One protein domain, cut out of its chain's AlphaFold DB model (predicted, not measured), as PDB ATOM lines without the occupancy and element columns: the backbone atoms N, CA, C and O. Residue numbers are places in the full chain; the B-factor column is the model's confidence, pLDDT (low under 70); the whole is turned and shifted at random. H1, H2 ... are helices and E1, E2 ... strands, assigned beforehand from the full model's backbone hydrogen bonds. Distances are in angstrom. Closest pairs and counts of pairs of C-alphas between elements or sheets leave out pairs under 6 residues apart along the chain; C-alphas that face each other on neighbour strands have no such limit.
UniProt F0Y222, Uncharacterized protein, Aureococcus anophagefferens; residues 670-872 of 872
ATOM      1  N   GLY A 670      28.510 -32.613 -59.470       64.62
ATOM      2  CA  GLY A 670      28.138 -32.086 -60.788       64.62
ATOM      3  C   GLY A 670      26.689 -31.586 -60.855       64.62
ATOM      4  O   GLY A 670      26.141 -31.064 -59.882       64.62
ATOM      5  N   GLU A 671      26.021 -31.844 -61.986       58.44
ATOM      6  CA  GLU A 671      24.580 -31.587 -62.172       58.44
ATOM      7  C   GLU A 671      23.695 -32.348 -61.164       58.44
ATOM      8  O   GLU A 671      22.552 -31.974 -60.911       58.44
ATOM      9  N   GLY A 672      24.225 -33.399 -60.528       68.88
ATOM     10  CA  GLY A 672      23.517 -34.229 -59.559       68.88
ATOM     11  C   GLY A 672      23.240 -33.565 -58.209       68.88
ATOM     12  O   GLY A 672      22.542 -34.190 -57.404       68.88
ATOM     13  N   ARG A 673      23.750 -32.343 -57.967       78.69
ATOM     14  CA  ARG A 673      23.481 -31.534 -56.761       78.69
ATOM     15  C   ARG A 673      22.030 -31.077 -56.634       78.69
ATOM     16  O   ARG A 673      21.583 -30.820 -55.524       78.69
ATOM     17  N   PHE A 674      21.308 -30.985 -57.748       85.25
ATOM     18  CA  PHE A 674      19.919 -30.540 -57.782       85.25
ATOM     19  C   PHE A 674      19.068 -31.620 -58.441       85.25
ATOM     20  O   PHE A 674      19.249 -31.929 -59.617       85.25
ATOM     21  N   ARG A 675      18.140 -32.224 -57.695       85.75
ATOM     22  CA  ARG A 675      17.255 -33.273 -58.227       85.75
ATOM     23  C   ARG A 675      15.805 -32.926 -57.972       85.75
ATOM     24  O   ARG A 675      15.342 -32.998 -56.838       85.75
ATOM     25  N   LEU A 676      15.098 -32.570 -59.039       88.62
ATOM     26  CA  LEU A 676      13.676 -32.260 -58.995       88.62
ATOM     27  C   LEU A 676      12.846 -33.520 -59.254       88.62
ATOM     28  O   LEU A 676      12.907 -34.104 -60.335       88.62
ATOM     29  N   ALA A 677      12.038 -33.912 -58.276       87.50
ATOM     30  CA  ALA A 677      10.983 -34.902 -58.417       87.50
ATOM     31  C   ALA A 677       9.645 -34.171 -58.555       87.50
ATOM     32  O   ALA A 677       9.191 -33.517 -57.617       87.50
ATOM     33  N   ARG A 678       9.019 -34.265 -59.730       90.19
ATOM     34  CA  ARG A 678       7.696 -33.677 -59.968       90.19
ATOM     35  C   ARG A 678       6.590 -34.648 -59.570       90.19
ATOM     36  O   ARG A 678       6.774 -35.855 -59.714       90.19
ATOM     37  N   GLY A 679       5.466 -34.115 -59.103       86.62
ATOM     38  CA  GLY A 679       4.268 -34.906 -58.826       86.62
ATOM     39  C   GLY A 679       4.470 -35.935 -57.715       86.62
ATOM     40  O   GLY A 679       3.976 -37.056 -57.804       86.62
ATOM     41  N   VAL A 680       5.235 -35.592 -56.671       86.31
ATOM     42  CA  VAL A 680       5.431 -36.498 -55.524       86.31
ATOM     43  C   VAL A 680       4.103 -36.745 -54.810       86.31
ATOM     44  O   VAL A 680       3.856 -37.858 -54.346       86.31
ATOM     45  N   LEU A 681       3.248 -35.722 -54.775       85.69
ATOM     46  CA  LEU A 681       1.832 -35.808 -54.436       85.69
ATOM     47  C   LEU A 681       1.040 -35.033 -55.490       85.69
ATOM     48  O   LEU A 681       1.434 -33.925 -55.852       85.69
ATOM     49  N   GLU A 682      -0.081 -35.583 -55.948       86.00
ATOM     50  CA  GLU A 682      -0.943 -34.945 -56.946       86.00
ATOM     51  C   GLU A 682      -2.418 -35.081 -56.566       86.00
ATOM     52  O   GLU A 682      -2.861 -36.113 -56.055       86.00
ATOM     53  N   ARG A 683      -3.189 -34.035 -56.863       79.44
ATOM     54  CA  ARG A 683      -4.651 -34.058 -56.941       79.44
ATOM     55  C   ARG A 683      -5.043 -33.573 -58.339       79.44
ATOM     56  O   ARG A 683      -5.261 -32.377 -58.528       79.44
ATOM     57  N   PRO A 684      -5.124 -34.487 -59.325       62.16
ATOM     58  CA  PRO A 684      -5.323 -34.137 -60.734       62.16
ATOM     59  C   PRO A 684      -6.603 -33.337 -61.013       62.16
ATOM     60  O   PRO A 684      -6.701 -32.660 -62.030       62.16
ATOM     61  N   GLU A 685      -7.586 -33.415 -60.114       65.81
ATOM     62  CA  GLU A 685      -8.931 -32.865 -60.307       65.81
ATOM     63  C   GLU A 685      -9.125 -31.459 -59.708       65.81
ATOM     64  O   GLU A 685     -10.196 -30.872 -59.839       65.81
ATOM     65  N   THR A 686      -8.102 -30.889 -59.061       65.19
ATOM     66  CA  THR A 686      -8.171 -29.560 -58.432       65.19
ATOM     67  C   THR A 686      -7.374 -28.517 -59.214       65.19
ATOM     68  O   THR A 686      -6.199 -28.728 -59.507       65.19
ATOM     69  N   ALA A 687      -7.989 -27.367 -59.516       69.00
ATOM     70  CA  ALA A 687      -7.271 -26.188 -59.999       69.00
ATOM     71  C   ALA A 687      -6.443 -25.586 -58.851       69.00
ATOM     72  O   ALA A 687      -6.968 -25.391 -57.756       69.00
ATOM     73  N   GLY A 688      -5.163 -25.315 -59.092       74.12
ATOM     74  CA  GLY A 688      -4.237 -24.810 -58.082       74.12
ATOM     75  C   GLY A 688      -2.832 -24.647 -58.647       74.12
ATOM     76  O   GLY A 688      -2.490 -25.310 -59.627       74.12
ATOM     77  N   ASP A 689      -2.029 -23.774 -58.047       83.12
ATOM     78  CA  ASP A 689      -0.622 -23.622 -58.421       83.12
ATOM     79  C   ASP A 689       0.215 -24.753 -57.799       83.12
ATOM     80  O   ASP A 689      -0.125 -25.266 -56.728       83.12
ATOM     81  N   PRO A 690       1.305 -25.189 -58.447       89.56
ATOM     82  CA  PRO A 690       2.169 -26.201 -57.864       89.56
ATOM     83  C   PRO A 690       2.895 -25.636 -56.632       89.56
ATOM     84  O   PRO A 690       3.349 -24.488 -56.635       89.56
ATOM     85  N   ALA A 691       3.057 -26.471 -55.606       92.12
ATOM     86  CA  ALA A 691       3.911 -26.196 -54.454       92.12
ATOM     87  C   ALA A 691       5.274 -26.887 -54.612       92.12
ATOM     88  O   ALA A 691       5.367 -27.962 -55.216       92.12
ATOM     89  N   LEU A 692       6.326 -26.287 -54.053       94.06
ATOM     90  CA  LEU A 692       7.682 -26.834 -54.058       94.06
ATOM     91  C   LEU A 692       8.203 -27.024 -52.634       94.06
ATOM     92  O   LEU A 692       8.311 -26.072 -51.866       94.06
ATOM     93  N   LEU A 693       8.610 -28.248 -52.311       92.75
ATOM     94  CA  LEU A 693       9.432 -28.537 -51.141       92.75
ATOM     95  C   LEU A 693      10.902 -28.599 -51.562       92.75
ATOM     96  O   LEU A 693      11.291 -29.489 -52.316       92.75
ATOM     97  N   VAL A 694      11.735 -27.699 -51.050       93.75
ATOM     98  CA  VAL A 694      13.187 -27.733 -51.247       93.75
ATOM     99  C   VAL A 694      13.847 -28.339 -50.015       93.75
ATOM    100  O   VAL A 694      13.858 -27.738 -48.943       93.75
ATOM    101  N   ALA A 695      14.396 -29.539 -50.174       90.25
ATOM    102  CA  ALA A 695      15.060 -30.295 -49.121       90.25
ATOM    103  C   ALA A 695      16.586 -30.190 -49.261       90.25
ATOM    104  O   ALA A 695      17.166 -30.743 -50.202       90.25
ATOM    105  N   PHE A 696      17.222 -29.503 -48.314       89.12
ATOM    106  CA  PHE A 696      18.671 -29.326 -48.219       89.12
ATOM    107  C   PHE A 696      19.306 -30.479 -47.429       89.12
ATOM    108  O   PHE A 696      18.904 -30.745 -46.296       89.12
ATOM    109  N   SER A 697      20.324 -31.128 -48.002       77.38
ATOM    110  CA  SER A 697      21.081 -32.227 -47.381       77.38
ATOM    111  C   SER A 697      22.578 -32.135 -47.714       77.38
ATOM    112  O   SER A 697      22.956 -31.659 -48.781       77.38
ATOM    113  N   SER A 698      23.452 -32.613 -46.822       64.25
ATOM    114  CA  SER A 698      24.910 -32.585 -47.031       64.25
ATOM    115  C   SER A 698      25.345 -33.534 -48.145       64.25
ATOM    116  O   SER A 698      25.574 -33.123 -49.275       64.25
ATOM    117  N   LEU A 699      25.348 -34.834 -47.897       57.84
ATOM    118  CA  LEU A 699      25.440 -35.821 -48.957       57.84
ATOM    119  C   LEU A 699      24.011 -36.170 -49.359       57.84
ATOM    120  O   LEU A 699      23.199 -36.555 -48.523       57.84
ATOM    121  N   GLY A 700      23.690 -36.128 -50.652       51.47
ATOM    122  CA  GLY A 700      22.620 -36.990 -51.152       51.47
ATOM    123  C   GLY A 700      23.176 -38.388 -51.101       51.47
ATOM    124  O   GLY A 700      23.653 -38.899 -52.111       51.47
ATOM    125  N   SER A 701      23.286 -38.939 -49.904       33.47
ATOM    126  CA  SER A 701      24.100 -40.104 -49.701       33.47
ATOM    127  C   SER A 701      23.435 -41.244 -50.453       33.47
ATOM    128  O   SER A 701      22.390 -41.756 -50.077       33.47
ATOM    129  N   GLY A 702      24.090 -41.734 -51.498       36.47
ATOM    130  CA  GLY A 702      23.931 -43.146 -51.829       36.47
ATOM    131  C   GLY A 702      24.059 -44.013 -50.560       36.47
ATOM    132  O   GLY A 702      23.388 -45.034 -50.468       36.47
ATOM    133  N   LEU A 703      24.817 -43.541 -49.555       35.34
ATOM    134  CA  LEU A 703      24.950 -44.103 -48.208       35.34
ATOM    135  C   LEU A 703      23.733 -43.921 -47.260       35.34
ATOM    136  O   LEU A 703      23.615 -44.641 -46.278       35.34
ATOM    137  N   ALA A 704      22.785 -43.021 -47.539       36.03
ATOM    138  CA  ALA A 704      21.530 -42.853 -46.800       36.03
ATOM    139  C   ALA A 704      20.511 -42.147 -47.704       36.03
ATOM    140  O   ALA A 704      20.729 -41.024 -48.157       36.03
ATOM    141  N   ARG A 705      19.405 -42.843 -47.998       39.94
ATOM    142  CA  ARG A 705      18.306 -42.391 -48.874       39.94
ATOM    143  C   ARG A 705      18.016 -40.896 -48.690       39.94
ATOM    144  O   ARG A 705      18.049 -40.470 -47.541       39.94
ATOM    145  N   PRO A 706      17.615 -40.152 -49.746       47.19
ATOM    146  CA  PRO A 706      17.226 -38.748 -49.616       47.19
ATOM    147  C   PRO A 706      16.306 -38.582 -48.405       47.19
ATOM    148  O   PRO A 706      15.188 -39.111 -48.397       47.19
ATOM    149  N   GLU A 707      16.833 -37.928 -47.365       54.50
ATOM    150  CA  GLU A 707      16.359 -38.033 -45.974       54.50
ATOM    151  C   GLU A 707      14.888 -37.629 -45.839       54.50
ATOM    152  O   GLU A 707      14.130 -38.143 -45.009       54.50
ATOM    153  N   TRP A 708      14.459 -36.788 -46.775       69.12
ATOM    154  CA  TRP A 708      13.138 -36.205 -46.836       69.12
ATOM    155  C   TRP A 708      12.181 -36.896 -47.807       69.12
ATOM    156  O   TRP A 708      10.986 -36.727 -47.629       69.12
ATOM    157  N   MET A 709      12.606 -37.745 -48.757       71.62
ATOM    158  CA  MET A 709      11.658 -38.345 -49.730       71.62
ATOM    159  C   MET A 709      10.628 -39.266 -49.079       71.62
ATOM    160  O   MET A 709       9.459 -39.280 -49.464       71.62
ATOM    161  N   GLY A 710      11.052 -40.057 -48.091       71.69
ATOM    162  CA  GLY A 710      10.135 -40.927 -47.352       71.69
ATOM    163  C   GLY A 710       9.125 -40.142 -46.509       71.69
ATOM    164  O   GLY A 710       8.020 -40.629 -46.280       71.69
ATOM    165  N   THR A 711       9.509 -38.946 -46.063       76.25
ATOM    166  CA  THR A 711       8.646 -38.005 -45.340       76.25
ATOM    167  C   THR A 711       7.731 -37.270 -46.323       76.25
ATOM    168  O   THR A 711       6.527 -37.265 -46.115       76.25
ATOM    169  N   ALA A 712       8.267 -36.770 -47.441       80.31
ATOM    170  CA  ALA A 712       7.565 -36.022 -48.482       80.31
ATOM    171  C   ALA A 712       6.387 -36.799 -49.084       80.31
ATOM    172  O   ALA A 712       5.309 -36.247 -49.263       80.31
ATOM    173  N   ARG A 713       6.549 -38.111 -49.303       83.44
ATOM    174  CA  ARG A 713       5.466 -38.999 -49.775       83.44
ATOM    175  C   ARG A 713       4.313 -39.180 -48.778       83.44
ATOM    176  O   ARG A 713       3.311 -39.789 -49.130       83.44
ATOM    177  N   LYS A 714       4.486 -38.742 -47.532       84.88
ATOM    178  CA  LYS A 714       3.496 -38.833 -46.449       84.88
ATOM    179  C   LYS A 714       2.971 -37.462 -46.018       84.88
ATOM    180  O   LYS A 714       2.218 -37.404 -45.050       84.88
ATOM    181  N   LEU A 715       3.411 -36.386 -46.674       86.62
ATOM    182  CA  LEU A 715       2.909 -35.044 -46.410       86.62
ATOM    183  C   LEU A 715       1.507 -34.870 -46.994       86.62
ATOM    184  O   LEU A 715       1.031 -35.673 -47.799       86.62
ATOM    185  N   GLU A 716       0.858 -33.798 -46.575       86.38
ATOM    186  CA  GLU A 716      -0.413 -33.352 -47.122       86.38
ATOM    187  C   GLU A 716      -0.173 -32.226 -48.130       86.38
ATOM    188  O   GLU A 716       0.737 -31.413 -47.971       86.38
ATOM    189  N   LEU A 717      -0.978 -32.182 -49.197       83.56
ATOM    190  CA  LEU A 717      -0.932 -31.060 -50.134       83.56
ATOM    191  C   LEU A 717      -1.392 -29.784 -49.415       83.56
ATOM    192  O   LEU A 717      -2.473 -29.813 -48.815       83.56
ATOM    193  N   PRO A 718      -0.628 -28.679 -49.493       79.25
ATOM    194  CA  PRO A 718      -1.052 -27.416 -48.912       79.25
ATOM    195  C   PRO A 718      -2.353 -26.934 -49.563       79.25
ATOM    196  O   PRO A 718      -2.650 -27.236 -50.724       79.25
ATOM    197  N   GLY A 719      -3.164 -26.214 -48.788       72.81
ATOM    198  CA  GLY A 719      -4.478 -25.754 -49.229       72.81
ATOM    199  C   GLY A 719      -4.374 -24.891 -50.487       72.81
ATOM    200  O   GLY A 719      -3.774 -23.826 -50.452       72.81
ATOM    201  N   GLY A 720      -4.970 -25.348 -51.591       74.94
ATOM    202  CA  GLY A 720      -4.952 -24.636 -52.875       74.94
ATOM    203  C   GLY A 720      -3.869 -25.084 -53.862       74.94
ATOM    204  O   GLY A 720      -3.901 -24.628 -55.002       74.94
ATOM    205  N   ALA A 721      -2.967 -26.000 -53.487       83.25
ATOM    206  CA  ALA A 721      -2.006 -26.588 -54.418       83.25
ATOM    207  C   ALA A 721      -2.557 -27.850 -55.100       83.25
ATOM    208  O   ALA A 721      -3.166 -28.710 -54.458       83.25
ATOM    209  N   ASN A 722      -2.304 -27.996 -56.403       86.25
ATOM    210  CA  ASN A 722      -2.717 -29.179 -57.174       86.25
ATOM    211  C   ASN A 722      -1.662 -30.300 -57.189       86.25
ATOM    212  O   ASN A 722      -2.000 -31.471 -57.383       86.25
ATOM    213  N   ARG A 723      -0.389 -29.960 -56.957       89.88
ATOM    214  CA  ARG A 723       0.715 -30.910 -56.803       89.88
ATOM    215  C   ARG A 723       1.787 -30.390 -55.856       89.88
ATOM    216  O   ARG A 723       1.961 -29.181 -55.711       89.88
ATOM    217  N   LEU A 724       2.544 -31.324 -55.291       91.06
ATOM    218  CA  LEU A 724       3.778 -31.063 -54.561       91.06
ATOM    219  C   LEU A 724       4.953 -31.639 -55.350       91.06
ATOM    220  O   LEU A 724       5.066 -32.858 -55.519       91.06
ATOM    221  N   ASP A 725       5.835 -30.755 -55.796       93.06
ATOM    222  CA  ASP A 725       7.139 -31.116 -56.337       93.06
ATOM    223  C   ASP A 725       8.183 -31.060 -55.210       93.06
ATOM    224  O   ASP A 725       8.052 -30.291 -54.257       93.06
ATOM    225  N   VAL A 726       9.231 -31.880 -55.300       91.44
ATOM    226  CA  VAL A 726      10.317 -31.925 -54.311       91.44
ATOM    227  C   VAL A 726      11.651 -31.708 -55.009       91.44
ATOM    228  O   VAL A 726      12.034 -32.495 -55.872       91.44
ATOM    229  N   LEU A 727      12.377 -30.662 -54.625       91.38
ATOM    230  CA  LEU A 727      13.749 -30.415 -55.055       91.38
ATOM    231  C   LEU A 727      14.716 -30.842 -53.955       91.38
ATOM    232  O   LEU A 727      14.728 -30.264 -52.873       91.38
ATOM    233  N   HIS A 728      15.577 -31.809 -54.248       86.88
ATOM    234  CA  HIS A 728      16.719 -32.120 -53.396       86.88
ATOM    235  C   HIS A 728      17.910 -31.257 -53.772       86.88
ATOM    236  O   HIS A 728      18.325 -31.264 -54.933       86.88
ATOM    237  N   VAL A 729      18.462 -30.569 -52.778       88.56
ATOM    238  CA  VAL A 729      19.643 -29.716 -52.901       88.56
ATOM    239  C   VAL A 729      20.745 -30.327 -52.061       88.56
ATOM    240  O   VAL A 729      20.591 -30.496 -50.854       88.56
ATOM    241  N   LEU A 730      21.842 -30.688 -52.716       81.94
ATOM    242  CA  LEU A 730      22.938 -31.425 -52.110       81.94
ATOM    243  C   LEU A 730      24.211 -30.582 -52.087       81.94
ATOM    244  O   LEU A 730      24.531 -29.885 -53.056       81.94
ATOM    245  N   ASP A 731      24.980 -30.715 -51.014       78.69
ATOM    246  CA  ASP A 731      26.329 -30.164 -50.896       78.69
ATOM    247  C   ASP A 731      27.320 -31.255 -50.473       78.69
ATOM    248  O   ASP A 731      27.767 -31.295 -49.321       78.69
ATOM    249  N   PRO A 732      27.655 -32.171 -51.406       68.69
ATOM    250  CA  PRO A 732      28.477 -33.340 -51.103       68.69
ATOM    251  C   PRO A 732      29.899 -32.978 -50.672       68.69
ATOM    252  O   PRO A 732      30.584 -33.800 -50.071       68.69
ATOM    253  N   ALA A 733      30.322 -31.742 -50.941       67.50
ATOM    254  CA  ALA A 733      31.611 -31.235 -50.520       67.50
ATOM    255  C   ALA A 733      31.637 -30.864 -49.030       67.50
ATOM    256  O   ALA A 733      32.716 -30.596 -48.519       67.50
ATOM    257  N   PHE A 734      30.499 -30.797 -48.323       73.56
ATOM    258  CA  PHE A 734      30.414 -30.207 -46.978       73.56
ATOM    259  C   PHE A 734      30.967 -28.773 -46.960       73.56
ATOM    260  O   PHE A 734      31.883 -28.435 -46.209       73.56
ATOM    261  N   SER A 735      30.493 -27.940 -47.885       76.12
ATOM    262  CA  SER A 735      30.900 -26.538 -48.032       76.12
ATOM    263  C   SER A 735      29.928 -25.549 -47.386       76.12
ATOM    264  O   SER A 735      30.109 -24.347 -47.554       76.12
ATOM    265  N   TRP A 736      28.903 -26.028 -46.672       86.62
ATOM    266  CA  TRP A 736      27.768 -25.223 -46.203       86.62
ATOM    267  C   TRP A 736      27.115 -24.408 -47.328       86.62
ATOM    268  O   TRP A 736      26.687 -23.274 -47.127       86.62
ATOM    269  N   TYR A 737      27.021 -25.004 -48.519       88.62
ATOM    270  CA  TYR A 737      26.439 -24.398 -49.717       88.62
ATOM    271  C   TYR A 737      27.201 -23.148 -50.198       88.62
ATOM    272  O   TYR A 737      26.623 -22.236 -50.791       88.62
ATOM    273  N   LEU A 738      28.519 -23.105 -49.960       85.06
ATOM    274  CA  LEU A 738      29.396 -21.987 -50.343       85.06
ATOM    275  C   LEU A 738      30.313 -22.284 -51.543       85.06
ATOM    276  O   LEU A 738      31.018 -21.385 -52.017       85.06
ATOM    277  N   SER A 739      30.348 -23.532 -52.021       81.69
ATOM    278  CA  SER A 739      31.148 -23.938 -53.186       81.69
ATOM    279  C   SER A 739      30.290 -24.198 -54.425       81.69
ATOM    280  O   SER A 739      29.155 -24.661 -54.328       81.69
ATOM    281  N   ALA A 740      30.838 -23.940 -55.607       81.94
ATOM    282  CA  ALA A 740      30.223 -24.286 -56.883       81.94
ATOM    283  C   ALA A 740      30.473 -25.755 -57.269       81.94
ATOM    284  O   ALA A 740      31.184 -26.487 -56.574       81.94
ATOM    285  N   ASP A 741      29.841 -26.205 -58.355       72.00
ATOM    286  CA  ASP A 741      29.946 -27.563 -58.917       72.00
ATOM    287  C   ASP A 741      31.327 -27.906 -59.489       72.00
ATOM    288  O   ASP A 741      31.669 -29.083 -59.572       72.00
ATOM    289  N   ASP A 742      32.138 -26.899 -59.797       65.88
ATOM    290  CA  ASP A 742      33.557 -27.021 -60.146       65.88
ATOM    291  C   ASP A 742      34.496 -26.984 -58.922       65.88
ATOM    292  O   ASP A 742      35.714 -27.047 -59.069       65.88
ATOM    293  N   GLY A 743      33.943 -26.857 -57.711       66.31
ATOM    294  CA  GLY A 743      34.702 -26.744 -56.465       66.31
ATOM    295  C   GLY A 743      35.159 -25.332 -56.103       66.31
ATOM    296  O   GLY A 743      35.690 -25.133 -55.009       66.31
ATOM    297  N   SER A 744      34.918 -24.332 -56.954       75.50
ATOM    298  CA  SER A 744      35.292 -22.947 -56.671       75.50
ATOM    299  C   SER A 744      34.466 -22.347 -55.526       75.50
ATOM    300  O   SER A 744      33.268 -22.591 -55.374       75.50
ATOM    301  N   TRP A 745      35.099 -21.518 -54.693       78.62
ATOM    302  CA  TRP A 745      34.438 -20.850 -53.568       78.62
ATOM    303  C   TRP A 745      33.735 -19.575 -54.034       78.62
ATOM    304  O   TRP A 745      34.309 -18.487 -54.001       78.62
ATOM    305  N   ARG A 746      32.481 -19.711 -54.475       83.38
ATOM    306  CA  ARG A 746      31.631 -18.592 -54.926       83.38
ATOM    307  C   ARG A 746      30.728 -18.028 -53.823       83.38
ATOM    308  O   ARG A 746      29.862 -17.196 -54.100       83.38
ATOM    309  N   GLY A 747      30.911 -18.474 -52.579       85.19
ATOM    310  CA  GLY A 747      30.004 -18.152 -51.482       85.19
ATOM    311  C   GLY A 747      28.584 -18.654 -51.785       85.19
ATOM    312  O   GLY A 747      28.425 -19.604 -52.553       85.19
ATOM    313  N   PRO A 748      27.527 -18.008 -51.260       87.81
ATOM    314  CA  PRO A 748      26.153 -18.460 -51.486       87.81
ATOM    315  C   PRO A 748      25.663 -18.242 -52.931       87.81
ATOM    316  O   PRO A 748      24.567 -18.675 -53.278       87.81
ATOM    317  N   ALA A 749      26.428 -17.551 -53.786       90.19
ATOM    318  CA  ALA A 749      25.955 -17.097 -55.093       90.19
ATOM    319  C   ALA A 749      25.577 -18.252 -56.035       90.19
ATOM    320  O   ALA A 749      24.546 -18.177 -56.696       90.19
ATOM    321  N   PHE A 750      26.375 -19.324 -56.071       91.12
ATOM    322  CA  PHE A 750      26.125 -20.457 -56.968       91.12
ATOM    323  C   PHE A 750      24.804 -21.168 -56.646       91.12
ATOM    324  O   PHE A 750      23.952 -21.325 -57.520       91.12
ATOM    325  N   TYR A 751      24.613 -21.570 -55.385       91.81
ATOM    326  CA  TYR A 751      23.380 -22.235 -54.962       91.81
ATOM    327  C   TYR A 751      22.174 -21.318 -55.112       91.81
ATOM    328  O   TYR A 751      21.130 -21.761 -55.581       91.81
ATOM    329  N   ARG A 752      22.336 -20.031 -54.795       93.19
ATOM    330  CA  ARG A 752      21.292 -19.024 -54.965       93.19
ATOM    331  C   ARG A 752      20.811 -18.913 -56.413       93.19
ATOM    332  O   ARG A 752      19.616 -19.028 -56.643       93.19
ATOM    333  N   GLU A 753      21.726 -18.748 -57.367       92.94
ATOM    334  CA  GLU A 753      21.412 -18.632 -58.800       92.94
ATOM    335  C   GLU A 753      20.636 -19.861 -59.305       92.94
ATOM    336  O   GLU A 753      19.635 -19.740 -60.013       92.94
ATOM    337  N   LYS A 754      21.054 -21.064 -58.891       92.81
ATOM    338  CA  LYS A 754      20.356 -22.307 -59.243       92.81
ATOM    339  C   LYS A 754      18.974 -22.391 -58.597       92.81
ATOM    340  O   LYS A 754      18.013 -22.745 -59.277       92.81
ATOM    341  N   LEU A 755      18.864 -22.059 -57.310       94.62
ATOM    342  CA  LEU A 755      17.600 -22.067 -56.575       94.62
ATOM    343  C   LEU A 755      16.592 -21.089 -57.178       94.62
ATOM    344  O   LEU A 755      15.454 -21.488 -57.389       94.62
ATOM    345  N   GLU A 756      17.007 -19.866 -57.522       94.19
ATOM    346  CA  GLU A 756      16.163 -18.858 -58.181       94.19
ATOM    347  C   GLU A 756      15.507 -19.410 -59.457       94.19
ATOM    348  O   GLU A 756      14.312 -19.210 -59.674       94.19
ATOM    349  N   GLY A 757      16.250 -20.187 -60.250       92.25
ATOM    350  CA  GLY A 757      15.715 -20.857 -61.436       92.25
ATOM    351  C   GLY A 757      14.679 -21.948 -61.138       92.25
ATOM    352  O   GLY A 757      13.738 -22.111 -61.908       92.25
ATOM    353  N   PHE A 758      14.821 -22.689 -60.033       93.06
ATOM    354  CA  PHE A 758      13.877 -23.753 -59.662       93.06
ATOM    355  C   PHE A 758      12.624 -23.242 -58.960       93.06
ATOM    356  O   PHE A 758      11.548 -23.794 -59.176       93.06
ATOM    357  N   VAL A 759      12.756 -22.224 -58.108       93.75
ATOM    358  CA  VAL A 759      11.612 -21.642 -57.389       93.75
ATOM    359  C   VAL A 759      10.742 -20.789 -58.315       93.75
ATOM    360  O   VAL A 759       9.567 -20.568 -58.026       93.75
ATOM    361  N   ALA A 760      11.288 -20.340 -59.450       87.44
ATOM    362  CA  ALA A 760      10.540 -19.621 -60.470       87.44
ATOM    363  C   ALA A 760       9.356 -20.465 -60.984       87.44
ATOM    364  O   ALA A 760       9.532 -21.524 -61.586       87.44
ATOM    365  N   GLY A 761       8.136 -19.967 -60.766       84.38
ATOM    366  CA  GLY A 761       6.896 -20.606 -61.222       84.38
ATOM    367  C   GLY A 761       6.139 -21.414 -60.163       84.38
ATOM    368  O   GLY A 761       5.138 -22.038 -60.506       84.38
ATOM    369  N   TYR A 762       6.577 -21.389 -58.902       90.44
ATOM    370  CA  TYR A 762       5.841 -21.967 -57.775       90.44
ATOM    371  C   TYR A 762       5.233 -20.861 -56.908       90.44
ATOM    372  O   TYR A 762       5.914 -19.898 -56.558       90.44
ATOM    373  N   GLY A 763       3.946 -20.999 -56.573       80.44
ATOM    374  CA  GLY A 763       3.225 -20.046 -55.718       80.44
ATOM    375  C   GLY A 763       3.501 -20.237 -54.223       80.44
ATOM    376  O   GLY A 763       3.419 -19.276 -53.465       80.44
ATOM    377  N   ALA A 764       3.880 -21.457 -53.828       88.31
ATOM    378  CA  ALA A 764       4.249 -21.836 -52.465       88.31
ATOM    379  C   ALA A 764       5.565 -22.627 -52.481       88.31
ATOM    380  O   ALA A 764       5.706 -23.602 -53.230       88.31
ATOM    381  N   VAL A 765       6.537 -22.209 -51.668       93.38
ATOM    382  CA  VAL A 765       7.885 -22.783 -51.594       93.38
ATOM    383  C   VAL A 765       8.302 -22.949 -50.131       93.38
ATOM    384  O   VAL A 765       8.542 -21.964 -49.434       93.38
ATOM    385  N   LEU A 766       8.455 -24.195 -49.680       91.69
ATOM    386  CA  LEU A 766       8.971 -24.521 -48.348       91.69
ATOM    387  C   LEU A 766      10.441 -24.940 -48.438       91.69
ATOM    388  O   LEU A 766      10.763 -25.920 -49.108       91.69
ATOM    389  N   PHE A 767      11.325 -24.241 -47.728       94.19
ATOM    390  CA  PHE A 767      12.710 -24.676 -47.530       94.19
ATOM    391  C   PHE A 767      12.822 -25.497 -46.248       94.19
ATOM    392  O   PHE A 767      12.319 -25.099 -45.199       94.19
ATOM    393  N   LEU A 768      13.483 -26.648 -46.338       89.06
ATOM    394  CA  LEU A 768      13.564 -27.639 -45.272       89.06
ATOM    395  C   LEU A 768      14.978 -28.207 -45.168       89.06
ATOM    396  O   LEU A 768      15.561 -28.607 -46.175       89.06
ATOM    397  N   GLY A 769      15.503 -28.316 -43.951       87.25
ATOM    398  CA  GLY A 769      16.749 -29.036 -43.702       87.25
ATOM    399  C   GLY A 769      17.081 -29.155 -42.220       87.25
ATOM    400  O   GLY A 769      16.511 -28.462 -41.378       87.25
ATOM    401  N   ASP A 770      18.023 -30.032 -41.904       81.94
ATOM    402  CA  ASP A 770      18.575 -30.235 -40.570       81.94
ATOM    403  C   ASP A 770      20.097 -30.053 -40.552       81.94
ATOM    404  O   ASP A 770      20.766 -30.216 -41.572       81.94
ATOM    405  N   SER A 771      20.659 -29.646 -39.411       82.19
ATOM    406  CA  SER A 771      22.110 -29.496 -39.236       82.19
ATOM    407  C   SER A 771      22.744 -28.606 -40.332       82.19
ATOM    408  O   SER A 771      22.400 -27.425 -40.471       82.19
ATOM    409  N   MET A 772      23.637 -29.146 -41.165       83.75
ATOM    410  CA  MET A 772      24.201 -28.440 -42.321       83.75
ATOM    411  C   MET A 772      23.121 -28.055 -43.345       83.75
ATOM    412  O   MET A 772      23.114 -26.929 -43.837       83.75
ATOM    413  N   GLY A 773      22.166 -28.948 -43.629       86.00
ATOM    414  CA  GLY A 773      21.013 -28.676 -44.491       86.00
ATOM    415  C   GLY A 773      20.127 -27.556 -43.955       86.00
ATOM    416  O   GLY A 773      19.718 -26.677 -44.711       86.00
ATOM    417  N   GLY A 774      19.925 -27.505 -42.637       86.75
ATOM    418  CA  GLY A 774      19.233 -26.394 -41.976       86.75
ATOM    419  C   GLY A 774      19.950 -25.057 -42.192       86.75
ATOM    420  O   GLY A 774      19.310 -24.025 -42.376       86.75
ATOM    421  N   SER A 775      21.282 -25.080 -42.252       88.88
ATOM    422  CA  SER A 775      22.100 -23.897 -42.554       88.88
ATOM    423  C   SER A 775      21.900 -23.423 -43.995       88.88
ATOM    424  O   SER A 775      21.761 -22.227 -44.225       88.88
ATOM    425  N   GLY A 776      21.820 -24.353 -44.955       91.06
ATOM    426  CA  GLY A 776      21.490 -24.053 -46.353       91.06
ATOM    427  C   GLY A 776      20.085 -23.471 -46.514       91.06
ATOM    428  O   GLY A 776      19.912 -22.458 -47.192       91.06
ATOM    429  N   ALA A 777      19.102 -24.047 -45.818       91.12
ATOM    430  CA  ALA A 777      17.738 -23.528 -45.785       91.12
ATOM    431  C   ALA A 777      17.699 -22.078 -45.267       91.12
ATOM    432  O   ALA A 777      17.036 -21.231 -45.860       91.12
ATOM    433  N   LEU A 778      18.469 -21.761 -44.218       89.75
ATOM    434  CA  LEU A 778      18.579 -20.401 -43.686       89.75
ATOM    435  C   LEU A 778      19.363 -19.440 -44.584       89.75
ATOM    436  O   LEU A 778      18.958 -18.292 -44.737       89.75
ATOM    437  N   ALA A 779      20.460 -19.882 -45.199       91.62
ATOM    438  CA  ALA A 779      21.291 -19.045 -46.067       91.62
ATOM    439  C   ALA A 779      20.562 -18.577 -47.343       91.62
ATOM    440  O   ALA A 779      21.009 -17.636 -48.007       91.62
ATOM    441  N   HIS A 780      19.441 -19.219 -47.678       94.00
ATOM    442  CA  HIS A 780      18.635 -18.933 -48.862       94.00
ATOM    443  C   HIS A 780      17.144 -18.712 -48.552       94.00
ATOM    444  O   HIS A 780      16.328 -18.706 -49.474       94.00
ATOM    445  N   CYS A 781      16.769 -18.516 -47.283       91.81
ATOM    446  CA  CYS A 781      15.366 -18.450 -46.846       91.81
ATOM    447  C   CYS A 781      14.551 -17.331 -47.517       91.81
ATOM    448  O   CYS A 781      13.329 -17.413 -47.601       91.81
ATOM    449  N   ASP A 782      15.213 -16.306 -48.060       90.94
ATOM    450  CA  ASP A 782      14.587 -15.205 -48.790       90.94
ATOM    451  C   ASP A 782      13.999 -15.587 -50.158       90.94
ATOM    452  O   ASP A 782      13.243 -14.808 -50.751       90.94
ATOM    453  N   LEU A 783      14.307 -16.790 -50.645       93.50
ATOM    454  CA  LEU A 783      13.716 -17.375 -51.848       93.50
ATOM    455  C   LEU A 783      12.453 -18.208 -51.570       93.50
ATOM    456  O   LEU A 783      11.754 -18.566 -52.517       93.50
ATOM    457  N   ALA A 784      12.161 -18.517 -50.306       92.44
ATOM    458  CA  ALA A 784      11.047 -19.369 -49.898       92.44
ATOM    459  C   ALA A 784       9.851 -18.548 -49.379       92.44
ATOM    460  O   ALA A 784      10.024 -17.423 -48.903       92.44
ATOM    461  N   THR A 785       8.639 -19.113 -49.426       90.00
ATOM    462  CA  THR A 785       7.486 -18.559 -48.691       90.00
ATOM    463  C   THR A 785       7.510 -18.960 -47.219       90.00
ATOM    464  O   THR A 785       7.108 -18.163 -46.377       90.00
ATOM    465  N   ALA A 786       8.061 -20.128 -46.880       88.50
ATOM    466  CA  ALA A 786       8.355 -20.512 -45.500       88.50
ATOM    467  C   ALA A 786       9.672 -21.293 -45.404       88.50
ATOM    468  O   ALA A 786      10.099 -21.948 -46.355       88.50
ATOM    469  N   THR A 787      10.336 -21.232 -44.248       90.94
ATOM    470  CA  THR A 787      11.575 -21.985 -43.989       90.94
ATOM    471  C   THR A 787      11.517 -22.687 -42.638       90.94
ATOM    472  O   THR A 787      11.278 -22.049 -41.614       90.94
ATOM    473  N   LEU A 788      11.795 -23.991 -42.640       87.00
ATOM    474  CA  LEU A 788      11.878 -24.840 -41.456       87.00
ATOM    475  C   LEU A 788      13.291 -25.428 -41.334       87.00
ATOM    476  O   LEU A 788      13.695 -26.268 -42.141       87.00
ATOM    477  N   ALA A 789      14.043 -24.993 -40.319       86.94
ATOM    478  CA  ALA A 789      15.421 -25.427 -40.088       86.94
ATOM    479  C   ALA A 789      15.579 -26.110 -38.719       86.94
ATOM    480  O   ALA A 789      15.472 -25.477 -37.664       86.94
ATOM    481  N   PHE A 790      15.896 -27.404 -38.730       81.19
ATOM    482  CA  PHE A 790      16.191 -28.162 -37.513       81.19
ATOM    483  C   PHE A 790      17.666 -28.005 -37.144       81.19
ATOM    484  O   PHE A 790      18.536 -28.266 -37.971       81.19
ATOM    485  N   THR A 791      17.940 -27.575 -35.907       80.75
ATOM    486  CA  THR A 791      19.304 -27.521 -35.331       80.75
ATOM    487  C   THR A 791      20.385 -27.002 -36.302       80.75
ATOM    488  O   THR A 791      21.417 -27.657 -36.468       80.75
ATOM    489  N   PRO A 792      20.173 -25.857 -36.989       83.50
ATOM    490  CA  PRO A 792      21.090 -25.408 -38.028       83.50
ATOM    491  C   PRO A 792      22.455 -25.016 -37.458       83.50
ATOM    492  O   PRO A 792      22.563 -24.406 -36.391       83.50
ATOM    493  N   GLN A 793      23.504 -25.317 -38.215       82.31
ATOM    494  CA  GLN A 793      24.881 -24.929 -37.919       82.31
ATOM    495  C   GLN A 793      25.132 -23.493 -38.399       82.31
ATOM    496  O   GLN A 793      25.636 -23.251 -39.492       82.31
ATOM    497  N   VAL A 794      24.740 -22.521 -37.576       77.38
ATOM    498  CA  VAL A 794      24.824 -21.092 -37.926       77.38
ATOM    499  C   VAL A 794      26.197 -20.471 -37.668       77.38
ATOM    500  O   VAL A 794      26.580 -19.542 -38.373       77.38
ATOM    501  N   ASP A 795      26.943 -20.994 -36.692       74.00
ATOM    502  CA  ASP A 795      28.326 -20.614 -36.413       74.00
ATOM    503  C   ASP A 795      29.241 -21.818 -36.648       74.00
ATOM    504  O   ASP A 795      29.308 -22.754 -35.850       74.00
ATOM    505  N   VAL A 796      29.928 -21.789 -37.788       70.81
ATOM    506  CA  VAL A 796      30.910 -22.803 -38.192       70.81
ATOM    507  C   VAL A 796      32.346 -22.399 -37.854       70.81
ATOM    508  O   VAL A 796      33.276 -23.168 -38.107       70.81
ATOM    509  N   ALA A 797      32.552 -21.204 -37.284       62.31
ATOM    510  CA  ALA A 797      33.866 -20.776 -36.814       62.31
ATOM    511  C   ALA A 797      34.276 -21.580 -35.575       62.31
ATOM    512  O   ALA A 797      35.414 -22.029 -35.502       62.31
ATOM    513  N   ALA A 798      33.330 -21.837 -34.669       52.00
ATOM    514  CA  ALA A 798      33.539 -22.632 -33.459       52.00
ATOM    515  C   ALA A 798      33.180 -24.125 -33.612       52.00
ATOM    516  O   ALA A 798      33.225 -24.865 -32.630       52.00
ATOM    517  N   TYR A 799      32.783 -24.584 -34.807       56.31
ATOM    518  CA  TYR A 799      32.315 -25.960 -35.003       56.31
ATOM    519  C   TYR A 799      33.504 -26.936 -35.152       56.31
ATOM    520  O   TYR A 799      34.208 -26.870 -36.166       56.31
ATOM    521  N   PRO A 800      33.727 -27.871 -34.200       41.88
ATOM    522  CA  PRO A 800      34.940 -28.703 -34.157       41.88
ATOM    523  C   PRO A 800      35.058 -29.706 -35.313       41.88
ATOM    524  O   PRO A 800      36.137 -30.213 -35.597       41.88
ATOM    525  N   ALA A 801      33.946 -30.016 -35.988       41.91
ATOM    526  CA  ALA A 801      33.868 -31.113 -36.951       41.91
ATOM    527  C   ALA A 801      34.271 -30.736 -38.392       41.91
ATOM    528  O   ALA A 801      33.972 -31.489 -39.317       41.91
ATOM    529  N   VAL A 802      34.919 -29.585 -38.619       47.28
ATOM    530  CA  VAL A 802      35.269 -29.130 -39.979       47.28
ATOM    531  C   VAL A 802      36.775 -29.167 -40.222       47.28
ATOM    532  O   VAL A 802      37.461 -28.149 -40.135       47.28
ATOM    533  N   ALA A 803      37.268 -30.353 -40.586       44.06
ATOM    534  CA  ALA A 803      38.658 -30.641 -40.956       44.06
ATOM    535  C   ALA A 803      39.012 -30.229 -42.407       44.06
ATOM    536  O   ALA A 803      39.809 -30.887 -43.068       44.06
ATOM    537  N   ARG A 804      38.391 -29.170 -42.948       49.12
ATOM    538  CA  ARG A 804      38.649 -28.687 -44.317       49.12
ATOM    539  C   ARG A 804      39.612 -27.506 -44.299       49.12
ATOM    540  O   ARG A 804      39.248 -26.437 -43.809       49.12
ATOM    541  N   HIS A 805      40.806 -27.665 -44.873       43.28
ATOM    542  CA  HIS A 805      41.806 -26.588 -44.897       43.28
ATOM    543  C   HIS A 805      41.454 -25.501 -45.916       43.28
ATOM    544  O   HIS A 805      41.813 -24.338 -45.741       43.28
ATOM    545  N   ASP A 806      40.689 -25.845 -46.954       52.62
ATOM    546  CA  ASP A 806      40.136 -24.860 -47.876       52.62
ATOM    547  C   ASP A 806      38.966 -24.062 -47.270       52.62
ATOM    548  O   ASP A 806      38.595 -23.031 -47.819       52.62
ATOM    549  N   LEU A 807      38.423 -24.426 -46.105       60.66
ATOM    550  CA  LEU A 807      37.451 -23.599 -45.385       60.66
ATOM    551  C   LEU A 807      38.172 -22.623 -44.436       60.66
ATOM    552  O   LEU A 807      38.145 -22.761 -43.209       60.66
ATOM    553  N   THR A 808      38.832 -21.623 -45.029       64.31
ATOM    554  CA  THR A 808      39.578 -20.576 -44.309       64.31
ATOM    555  C   THR A 808      38.681 -19.778 -43.351       64.31
ATOM    556  O   THR A 808      37.468 -19.722 -43.565       64.31
ATOM    557  N   PRO A 809      39.232 -19.074 -42.342       69.88
ATOM    558  CA  PRO A 809      38.434 -18.233 -41.443       69.88
ATOM    559  C   PRO A 809      37.524 -17.234 -42.179       69.88
ATOM    560  O   PRO A 809      36.362 -17.065 -41.819       69.88
ATOM    561  N   ALA A 810      38.010 -16.647 -43.279       70.38
ATOM    562  CA  ALA A 810      37.213 -15.766 -44.134       70.38
ATOM    563  C   ALA A 810      36.032 -16.494 -44.805       70.38
ATOM    564  O   ALA A 810      34.940 -15.939 -44.908       70.38
ATOM    565  N   ARG A 811      36.226 -17.747 -45.236       74.69
ATOM    566  CA  ARG A 811      35.163 -18.586 -45.813       74.69
ATOM    567  C   ARG A 811      34.172 -19.059 -44.744       74.69
ATOM    568  O   ARG A 811      32.976 -19.064 -45.010       74.69
ATOM    569  N   ARG A 812      34.630 -19.356 -43.521       74.00
ATOM    570  CA  ARG A 812      33.762 -19.661 -42.364       74.00
ATOM    571  C   ARG A 812      32.867 -18.479 -42.006       74.00
ATOM    572  O   ARG A 812      31.673 -18.660 -41.802       74.00
ATOM    573  N   ALA A 813      33.421 -17.266 -42.015       76.75
ATOM    574  CA  ALA A 813      32.677 -16.034 -41.755       76.75
ATOM    575  C   ALA A 813      31.620 -15.711 -42.832       76.75
ATOM    576  O   ALA A 813      30.680 -14.958 -42.566       76.75
ATOM    577  N   ALA A 814      31.729 -16.293 -44.033       81.44
ATOM    578  CA  ALA A 814      30.772 -16.061 -45.112       81.44
ATOM    579  C   ALA A 814      29.388 -16.666 -44.826       81.44
ATOM    580  O   ALA A 814      28.387 -16.098 -45.260       81.44
ATOM    581  N   LEU A 815      29.308 -17.779 -44.082       85.06
ATOM    582  CA  LEU A 815      28.032 -18.429 -43.769       85.06
ATOM    583  C   LEU A 815      27.160 -17.595 -42.808       85.06
ATOM    584  O   LEU A 815      26.026 -17.294 -43.188       85.06
ATOM    585  N   PRO A 816      27.646 -17.148 -41.628       83.00
ATOM    586  CA  PRO A 816      26.870 -16.261 -40.761       83.00
ATOM    587  C   PRO A 816      26.405 -14.990 -41.481       83.00
ATOM    588  O   PRO A 816      25.260 -14.568 -41.322       83.00
ATOM    589  N   ALA A 817      27.266 -14.404 -42.322       82.94
ATOM    590  CA  ALA A 817      26.924 -13.226 -43.114       82.94
ATOM    591  C   ALA A 817      25.816 -13.515 -44.143       82.94
ATOM    592  O   ALA A 817      24.891 -12.714 -44.291       82.94
ATOM    593  N   ALA A 818      25.874 -14.664 -44.824       85.88
ATOM    594  CA  ALA A 818      24.846 -15.091 -45.770       85.88
ATOM    595  C   ALA A 818      23.495 -15.321 -45.078       85.88
ATOM    596  O   ALA A 818      22.480 -14.808 -45.548       85.88
ATOM    597  N   ILE A 819      23.495 -16.016 -43.935       87.81
ATOM    598  CA  ILE A 819      22.295 -16.260 -43.124       87.81
ATOM    599  C   ILE A 819      21.693 -14.936 -42.641       87.81
ATOM    600  O   ILE A 819      20.503 -14.701 -42.836       87.81
ATOM    601  N   ALA A 820      22.499 -14.036 -42.072       83.25
ATOM    602  CA  ALA A 820      22.023 -12.733 -41.609       83.25
ATOM    603  C   ALA A 820      21.411 -11.905 -42.753       83.25
ATOM    604  O   ALA A 820      20.350 -11.298 -42.595       83.25
ATOM    605  N   ALA A 821      22.050 -11.917 -43.923       84.94
ATOM    606  CA  ALA A 821      21.569 -11.204 -45.096       84.94
ATOM    607  C   ALA A 821      20.258 -11.797 -45.648       84.94
ATOM    608  O   ALA A 821      19.383 -11.037 -46.062       84.94
ATOM    609  N   ALA A 822      20.117 -13.126 -45.665       86.69
ATOM    610  CA  ALA A 822      18.897 -13.805 -46.097       86.69
ATOM    611  C   ALA A 822      17.741 -13.572 -45.117       86.69
ATOM    612  O   ALA A 822      16.659 -13.183 -45.545       86.69
ATOM    613  N   LEU A 823      17.984 -13.678 -43.805       83.94
ATOM    614  CA  LEU A 823      16.986 -13.369 -42.774       83.94
ATOM    615  C   LEU A 823      16.467 -11.930 -42.887       83.94
ATOM    616  O   LEU A 823      15.265 -11.704 -42.780       83.94
ATOM    617  N   GLY A 824      17.344 -10.963 -43.179       76.31
ATOM    618  CA  GLY A 824      16.948  -9.570 -43.416       76.31
ATOM    619  C   GLY A 824      16.079  -9.351 -44.664       76.31
ATOM    620  O   GLY A 824      15.481  -8.287 -44.805       76.31
ATOM    621  N   ARG A 825      16.003 -10.334 -45.572       83.06
ATOM    622  CA  ARG A 825      15.201 -10.299 -46.808       83.06
ATOM    623  C   ARG A 825      14.085 -11.351 -46.844       83.06
ATOM    624  O   ARG A 825      13.410 -11.466 -47.867       83.06
ATOM    625  N   ALA A 826      13.909 -12.128 -45.775       79.69
ATOM    626  CA  ALA A 826      12.952 -13.225 -45.728       79.69
ATOM    627  C   ALA A 826      11.516 -12.724 -45.960       79.69
ATOM    628  O   ALA A 826      11.101 -11.710 -45.401       79.69
ATOM    629  N   LYS A 827      10.762 -13.435 -46.807       65.44
ATOM    630  CA  LYS A 827       9.406 -13.032 -47.222       65.44
ATOM    631  C   LYS A 827       8.292 -13.620 -46.352       65.44
ATOM    632  O   LYS A 827       7.164 -13.140 -46.427       65.44
ATOM    633  N   GLY A 828       8.594 -14.628 -45.536       64.81
ATOM    634  CA  GLY A 828       7.624 -15.321 -44.690       64.81
ATOM    635  C   GLY A 828       8.246 -15.902 -43.417       64.81
ATOM    636  O   GLY A 828       9.389 -15.570 -43.087       64.81
ATOM    637  N   PRO A 829       7.492 -16.714 -42.654       60.25
ATOM    638  CA  PRO A 829       7.926 -17.186 -41.346       60.25
ATOM    639  C   PRO A 829       9.142 -18.114 -41.456       60.25
ATOM    640  O   PRO A 829       9.181 -19.038 -42.273       60.25
ATOM    641  N   VAL A 830      10.123 -17.870 -40.586       59.88
ATOM    642  CA  VAL A 830      11.311 -18.707 -40.405       59.88
ATOM    643  C   VAL A 830      11.243 -19.324 -39.008       59.88
ATOM    644  O   VAL A 830      11.122 -18.598 -38.016       59.88
ATOM    645  N   GLU A 831      11.299 -20.653 -38.927       59.97
ATOM    646  CA  GLU A 831      11.297 -21.409 -37.668       59.97
ATOM    647  C   GLU A 831      12.659 -22.079 -37.429       59.97
ATOM    648  O   GLU A 831      13.145 -22.824 -38.285       59.97
ATOM    649  N   VAL A 832      13.292 -21.801 -36.276       58.19
ATOM    650  CA  VAL A 832      14.675 -22.235 -35.968       58.19
ATOM    651  C   VAL A 832      14.848 -22.644 -34.508       58.19
ATOM    652  O   VAL A 832      14.490 -21.906 -33.603       58.19
ATOM    653  N   ALA A 833      15.501 -23.777 -34.247       55.97
ATOM    654  CA  ALA A 833      15.739 -24.254 -32.878       55.97
ATOM    655  C   ALA A 833      16.852 -23.498 -32.094       55.97
ATOM    656  O   ALA A 833      16.947 -23.670 -30.881       55.97
ATOM    657  N   ARG A 834      17.673 -22.641 -32.734       49.59
ATOM    658  CA  ARG A 834      18.661 -21.723 -32.103       49.59
ATOM    659  C   ARG A 834      18.968 -20.457 -32.959       49.59
ATOM    660  O   ARG A 834      19.515 -20.604 -34.046       49.59
ATOM    661  N   LEU A 835      18.733 -19.253 -32.382       43.97
ATOM    662  CA  LEU A 835      19.105 -17.855 -32.798       43.97
ATOM    663  C   LEU A 835      18.289 -17.187 -33.950       43.97
ATOM    664  O   LEU A 835      17.786 -17.921 -34.793       43.97
ATOM    665  N   PRO A 836      18.277 -15.831 -34.147       43.97
ATOM    666  CA  PRO A 836      18.096 -14.636 -33.281       43.97
ATOM    667  C   PRO A 836      16.673 -13.981 -33.426       43.97
ATOM    668  O   PRO A 836      15.785 -14.549 -34.043       43.97
ATOM    669  N   ALA A 837      16.427 -12.787 -32.853       41.41
ATOM    670  CA  ALA A 837      15.115 -12.197 -32.473       41.41
ATOM    671  C   ALA A 837      13.968 -12.031 -33.517       41.41
ATOM    672  O   ALA A 837      12.864 -11.662 -33.119       41.41
ATOM    673  N   SER A 838      14.172 -12.282 -34.814       49.47
ATOM    674  CA  SER A 838      13.147 -12.162 -35.878       49.47
ATOM    675  C   SER A 838      12.565 -13.513 -36.331       49.47
ATOM    676  O   SER A 838      12.012 -13.620 -37.423       49.47
ATOM    677  N   VAL A 839      12.744 -14.553 -35.515       61.19
ATOM    678  CA  VAL A 839      12.566 -15.970 -35.856       61.19
ATOM    679  C   VAL A 839      11.689 -16.648 -34.801       61.19
ATOM    680  O   VAL A 839      11.862 -16.405 -33.605       61.19
ATOM    681  N   SER A 840      10.758 -17.511 -35.217       64.06
ATOM    682  CA  SER A 840       9.957 -18.303 -34.276       64.06
ATOM    683  C   SER A 840      10.774 -19.507 -33.811       64.06
ATOM    684  O   SER A 840      10.929 -20.489 -34.537       64.06
ATOM    685  N   ALA A 841      11.351 -19.412 -32.613       65.06
ATOM    686  CA  ALA A 841      12.180 -20.472 -32.061       65.06
ATOM    687  C   ALA A 841      11.366 -21.481 -31.247       65.06
ATOM    688  O   ALA A 841      10.686 -21.116 -30.288       65.06
ATOM    689  N   VAL A 842      11.473 -22.761 -31.611       67.44
ATOM    690  CA  VAL A 842      10.804 -23.868 -30.916       67.44
ATOM    691  C   VAL A 842      11.860 -24.741 -30.246       67.44
ATOM    692  O   VAL A 842      12.673 -25.380 -30.914       67.44
ATOM    693  N   ALA A 843      11.860 -24.752 -28.912       66.69
ATOM    694  CA  ALA A 843      12.757 -25.585 -28.120       66.69
ATOM    695  C   ALA A 843      12.171 -26.994 -27.929       66.69
ATOM    696  O   ALA A 843      10.996 -27.150 -27.592       66.69
ATOM    697  N   HIS A 844      13.008 -28.016 -28.102       69.75
ATOM    698  CA  HIS A 844      12.676 -29.418 -27.854       69.75
ATOM    699  C   HIS A 844      13.540 -29.987 -26.720       69.75
ATOM    700  O   HIS A 844      14.619 -29.479 -26.435       69.75
ATOM    701  N   ASP A 845      13.077 -31.066 -26.088       71.88
ATOM    702  CA  ASP A 845      13.742 -31.780 -24.985       71.88
ATOM    703  C   ASP A 845      14.941 -32.645 -25.433       71.88
ATOM    704  O   ASP A 845      15.345 -33.568 -24.729       71.88
ATOM    705  N   PHE A 846      15.493 -32.373 -26.616       68.06
ATOM    706  CA  PHE A 846      16.540 -33.156 -27.262       68.06
ATOM    707  C   PHE A 846      17.565 -32.204 -27.896       68.06
ATOM    708  O   PHE A 846      17.251 -31.520 -28.870       68.06
ATOM    709  N   ASP A 847      18.765 -32.141 -27.311       66.56
ATOM    710  CA  ASP A 847      19.854 -31.220 -27.685       66.56
ATOM    711  C   ASP A 847      20.939 -31.962 -28.480       66.56
ATOM    712  O   ASP A 847      22.045 -32.198 -28.001       66.56
ATOM    713  N   ASP A 848      20.577 -32.401 -29.686       67.88
ATOM    714  CA  ASP A 848      21.487 -33.049 -30.632       67.88
ATOM    715  C   ASP A 848      21.102 -32.666 -32.073       67.88
ATOM    716  O   ASP A 848      19.925 -32.470 -32.395       67.88
ATOM    717  N   HIS A 849      22.094 -32.574 -32.962       68.00
ATOM    718  CA  HIS A 849      21.915 -32.269 -34.380       68.00
ATOM    719  C   HIS A 849      20.987 -33.243 -35.133       68.00
ATOM    720  O   HIS A 849      20.470 -32.859 -36.180       68.00
ATOM    721  N   VAL A 850      20.712 -34.440 -34.597       66.94
ATOM    722  CA  VAL A 850      19.771 -35.432 -35.169       66.94
ATOM    723  C   VAL A 850      18.307 -35.271 -34.710       66.94
ATOM    724  O   VAL A 850      17.520 -36.224 -34.742       66.94
ATOM    725  N   LEU A 851      17.899 -34.074 -34.273       73.94
ATOM    726  CA  LEU A 851      16.544 -33.784 -33.778       73.94
ATOM    727  C   LEU A 851      15.422 -34.237 -34.733       73.94
ATOM    728  O   LEU A 851      14.402 -34.764 -34.285       73.94
ATOM    729  N   SER A 852      15.609 -34.081 -36.045       75.06
ATOM    730  CA  SER A 852      14.661 -34.513 -37.083       75.06
ATOM    731  C   SER A 852      14.343 -36.019 -36.978       75.06
ATOM    732  O   SER A 852      13.176 -36.429 -36.987       75.06
ATOM    733  N   ILE A 853      15.372 -36.850 -36.783       72.38
ATOM    734  CA  ILE A 853      15.278 -38.305 -36.603       72.38
ATOM    735  C   ILE A 853      14.571 -38.632 -35.287       72.38
ATOM    736  O   ILE A 853      13.682 -39.489 -35.250       72.38
ATOM    737  N   HIS A 854      14.909 -37.916 -34.216       72.50
ATOM    738  CA  HIS A 854      14.281 -38.091 -32.911       72.50
ATOM    739  C   HIS A 854      12.771 -37.783 -32.945       72.50
ATOM    740  O   HIS A 854      11.947 -38.572 -32.468       72.50
ATOM    741  N   LEU A 855      12.377 -36.678 -33.583       74.81
ATOM    742  CA  LEU A 855      10.975 -36.300 -33.777       74.81
ATOM    743  C   LEU A 855      10.223 -37.304 -34.655       74.81
ATOM    744  O   LEU A 855       9.039 -37.566 -34.422       74.81
ATOM    745  N   LYS A 856      10.900 -37.895 -35.644       76.19
ATOM    746  CA  LYS A 856      10.343 -38.956 -36.490       76.19
ATOM    747  C   LYS A 856      10.075 -40.230 -35.696       76.19
ATOM    748  O   LYS A 856       8.988 -40.787 -35.821       76.19
ATOM    749  N   ALA A 857      11.017 -40.657 -34.854       75.31
ATOM    750  CA  ALA A 857      10.860 -41.829 -33.989       75.31
ATOM    751  C   ALA A 857       9.693 -41.671 -32.997       75.31
ATOM    752  O   ALA A 857       9.008 -42.641 -32.686       75.31
ATOM    753  N   ARG A 858       9.418 -40.436 -32.557       80.56
ATOM    754  CA  ARG A 858       8.274 -40.086 -31.699       80.56
ATOM    755  C   ARG A 858       6.972 -39.798 -32.465       80.56
ATOM    756  O   ARG A 858       5.988 -39.407 -31.845       80.56
ATOM    757  N   GLY A 859       6.955 -39.937 -33.794       80.44
ATOM    758  CA  GLY A 859       5.772 -39.691 -34.627       80.44
ATOM    759  C   GLY A 859       5.344 -38.220 -34.745       80.44
ATOM    760  O   GLY A 859       4.248 -37.953 -35.223       80.44
ATOM    761  N   LYS A 860       6.185 -37.260 -34.334       82.00
ATOM    762  CA  LYS A 860       5.863 -35.819 -34.321       82.00
ATOM    763  C   LYS A 860       6.289 -35.075 -35.590       82.00
ATOM    764  O   LYS A 860       5.686 -34.065 -35.931       82.00
ATOM    765  N   LEU A 861       7.306 -35.577 -36.299       80.81
ATOM    766  CA  LEU A 861       7.921 -34.875 -37.437       80.81
ATOM    767  C   LEU A 861       6.920 -34.512 -38.548       80.81
ATOM    768  O   LEU A 861       6.970 -33.404 -39.067       80.81
ATOM    769  N   LEU A 862       6.014 -35.428 -38.912       82.44
ATOM    770  CA  LEU A 862       5.072 -35.205 -40.018       82.44
ATOM    771  C   LEU A 862       4.116 -34.038 -39.753       82.44
ATOM    772  O   LEU A 862       3.883 -33.246 -40.659       82.44
ATOM    773  N   GLY A 863       3.611 -33.906 -38.522       80.81
ATOM    774  CA  GLY A 863       2.731 -32.796 -38.148       80.81
ATOM    775  C   GLY A 863       3.431 -31.446 -38.288       80.81
ATOM    776  O   GLY A 863       2.902 -30.550 -38.931       80.81
ATOM    777  N   ILE A 864       4.669 -31.350 -37.795       82.50
ATOM    778  CA  ILE A 864       5.480 -30.124 -37.865       82.50
ATOM    779  C   ILE A 864       5.723 -29.710 -39.324       82.50
ATOM    780  O   ILE A 864       5.547 -28.549 -39.683       82.50
ATOM    781  N   VAL A 865       6.096 -30.660 -40.190       83.94
ATOM    782  CA  VAL A 865       6.359 -30.354 -41.606       83.94
ATOM    783  C   VAL A 865       5.068 -30.001 -42.355       83.94
ATOM    784  O   VAL A 865       5.088 -29.077 -43.162       83.94
ATOM    785  N   ASN A 866       3.943 -30.673 -42.078       84.62
ATOM    786  CA  ASN A 866       2.642 -30.330 -42.670       84.62
ATOM    787  C   ASN A 866       2.170 -28.933 -42.247       84.62
ATOM    788  O   ASN A 866       1.669 -28.184 -43.080       84.62
ATOM    789  N   GLU A 867       2.356 -28.557 -40.981       84.44
ATOM    790  CA  GLU A 867       2.034 -27.211 -40.500       84.44
ATOM    791  C   GLU A 867       2.889 -26.143 -41.186       84.44
ATOM    792  O   GLU A 867       2.356 -25.123 -41.620       84.44
ATOM    793  N   ALA A 868       4.195 -26.380 -41.336       83.38
ATOM    794  CA  ALA A 868       5.079 -25.466 -42.054       83.38
ATOM    795  C   ALA A 868       4.707 -25.357 -43.541       83.38
ATOM    796  O   ALA A 868       4.705 -24.260 -44.093       83.38
ATOM    797  N   LEU A 869       4.338 -26.473 -44.175       83.25
ATOM    798  CA  LEU A 869       3.914 -26.504 -45.574       83.25
ATOM    799  C   LEU A 869       2.564 -25.810 -45.785       83.25
ATOM    800  O   LEU A 869       2.379 -25.177 -46.811       83.25
ATOM    801  N   ALA A 870       1.642 -25.886 -44.823       83.44
ATOM    802  CA  ALA A 870       0.363 -25.176 -44.873       83.44
ATOM    803  C   ALA A 870       0.497 -23.657 -44.658       83.44
ATOM    804  O   ALA A 870      -0.413 -22.910 -45.011       83.44
ATOM    805  N   ARG A 871       1.598 -23.207 -44.041       77.56
ATOM    806  CA  ARG A 871       1.942 -21.783 -43.884       77.56
ATOM    807  C   ARG A 871       2.725 -21.223 -45.074       77.56
ATOM    808  O   ARG A 871       2.769 -20.002 -45.216       77.56
ATOM    809  N   ALA A 872       3.383 -22.099 -45.835       72.50
ATOM    810  CA  ALA A 872       4.096 -21.783 -47.069       72.50
ATOM    811  C   ALA A 872       3.113 -21.488 -48.202       72.50
ATOM    812  O   ALA A 872       3.500 -20.664 -49.064       72.50
TER     813      ALA A 872
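This is residues 670 to 872 of the 872 residues of an uncharacterized protein of Aureococcus anophagefferens (UniProt F0Y222). A twisted six-stranded sheet is the core, with H3 and H4 over one face and H7 over the other: three layers, a sheet between helices. H5, the longest helix, packs on H4 and is off the sheet. The printed part has 203 residues, with named elements in the order H1 E1 E2 H2 E3 H3 E4 H4 E5 H5 E6 H6 H7. The sheet, E1 E3 E2 E4 E5 E6, is mixed, and so is the class, helices and strands. The whole is compact, radius of gyration of the C-alphas 16.1 A, spanning 53 by 39 by 36 A.

Start at the sheet: E1, residues 674 to 682, E3, 721 to 730, E2, 689 to 697, E4, 764 to 770, E5, 786 to 790, and E6, 830 to 832, are neighbours in that order. E1 and E3 are antiparallel, with N 677 and O 726 within hydrogen-bond range at 2.8 A. The other neighbours are parallel; look for N 693 and O 725, 2.9 A, N 694 and O 766, 2.8 A, N 788 and O 767, 2.8 A, and N 831 and O 787, 3.0 A. H4, residues 771 to 779, is over E4 at a height of 4.8 A over the sheet, its closest C-alphas to E4 being Ala 777 and Phe 767, 5.4 A. On the same face H3, residues 749 to 759, runs along the strands at a height of 10.1 A. On the opposite face H7, residues 861 to 871, only just stands up from the sheet, rising 40.2 degrees; its closest C-alphas to E4 are Leu 869 and Leu 766, 6.1 A. H5, residues 809 to 823, touches H4 at a steep tilt of 60 degrees, the same way, closest at C-alphas 819 and 779, 4.2 A. H1, residues 670 to 673, H2, 709 to 712, and H6, 851 to 857, only graze the sheet. E2 H2 E3, E4 H4 E5 and E5 H5 E6 are strand-helix-strand units, parallel neighbours with a helix between; E3 H3 E4 is a split one, with E2 between its strands; each crossover is right-handed. Every O i to N i+4 pair is within hydrogen-bond range in H3, H4, H6 and H7, and 9 of 11 in H5; H1 and H2 are too short for one.

Find C-alpha 674 at (19.919, -30.540, -57.782); E1 runs 21.3 A from there. E2 spans 25.8 A, E3 25.5 A, E4 20.4 A and H5 22.0 A. H7, 15.8 A, ends at C-alpha 871, (1.942, -21.783, -43.884).

The C-alphas farthest apart are Glu 685 and His 805, 53.4 A. The printed part has no cut. Long links are E2 to H2, E3 to H3, E5 to H5 and E6 to H6. Mean pLDDT of the printed part is 76.5; 58 residues are under 70, among them 797 to 809 and 827 to 844.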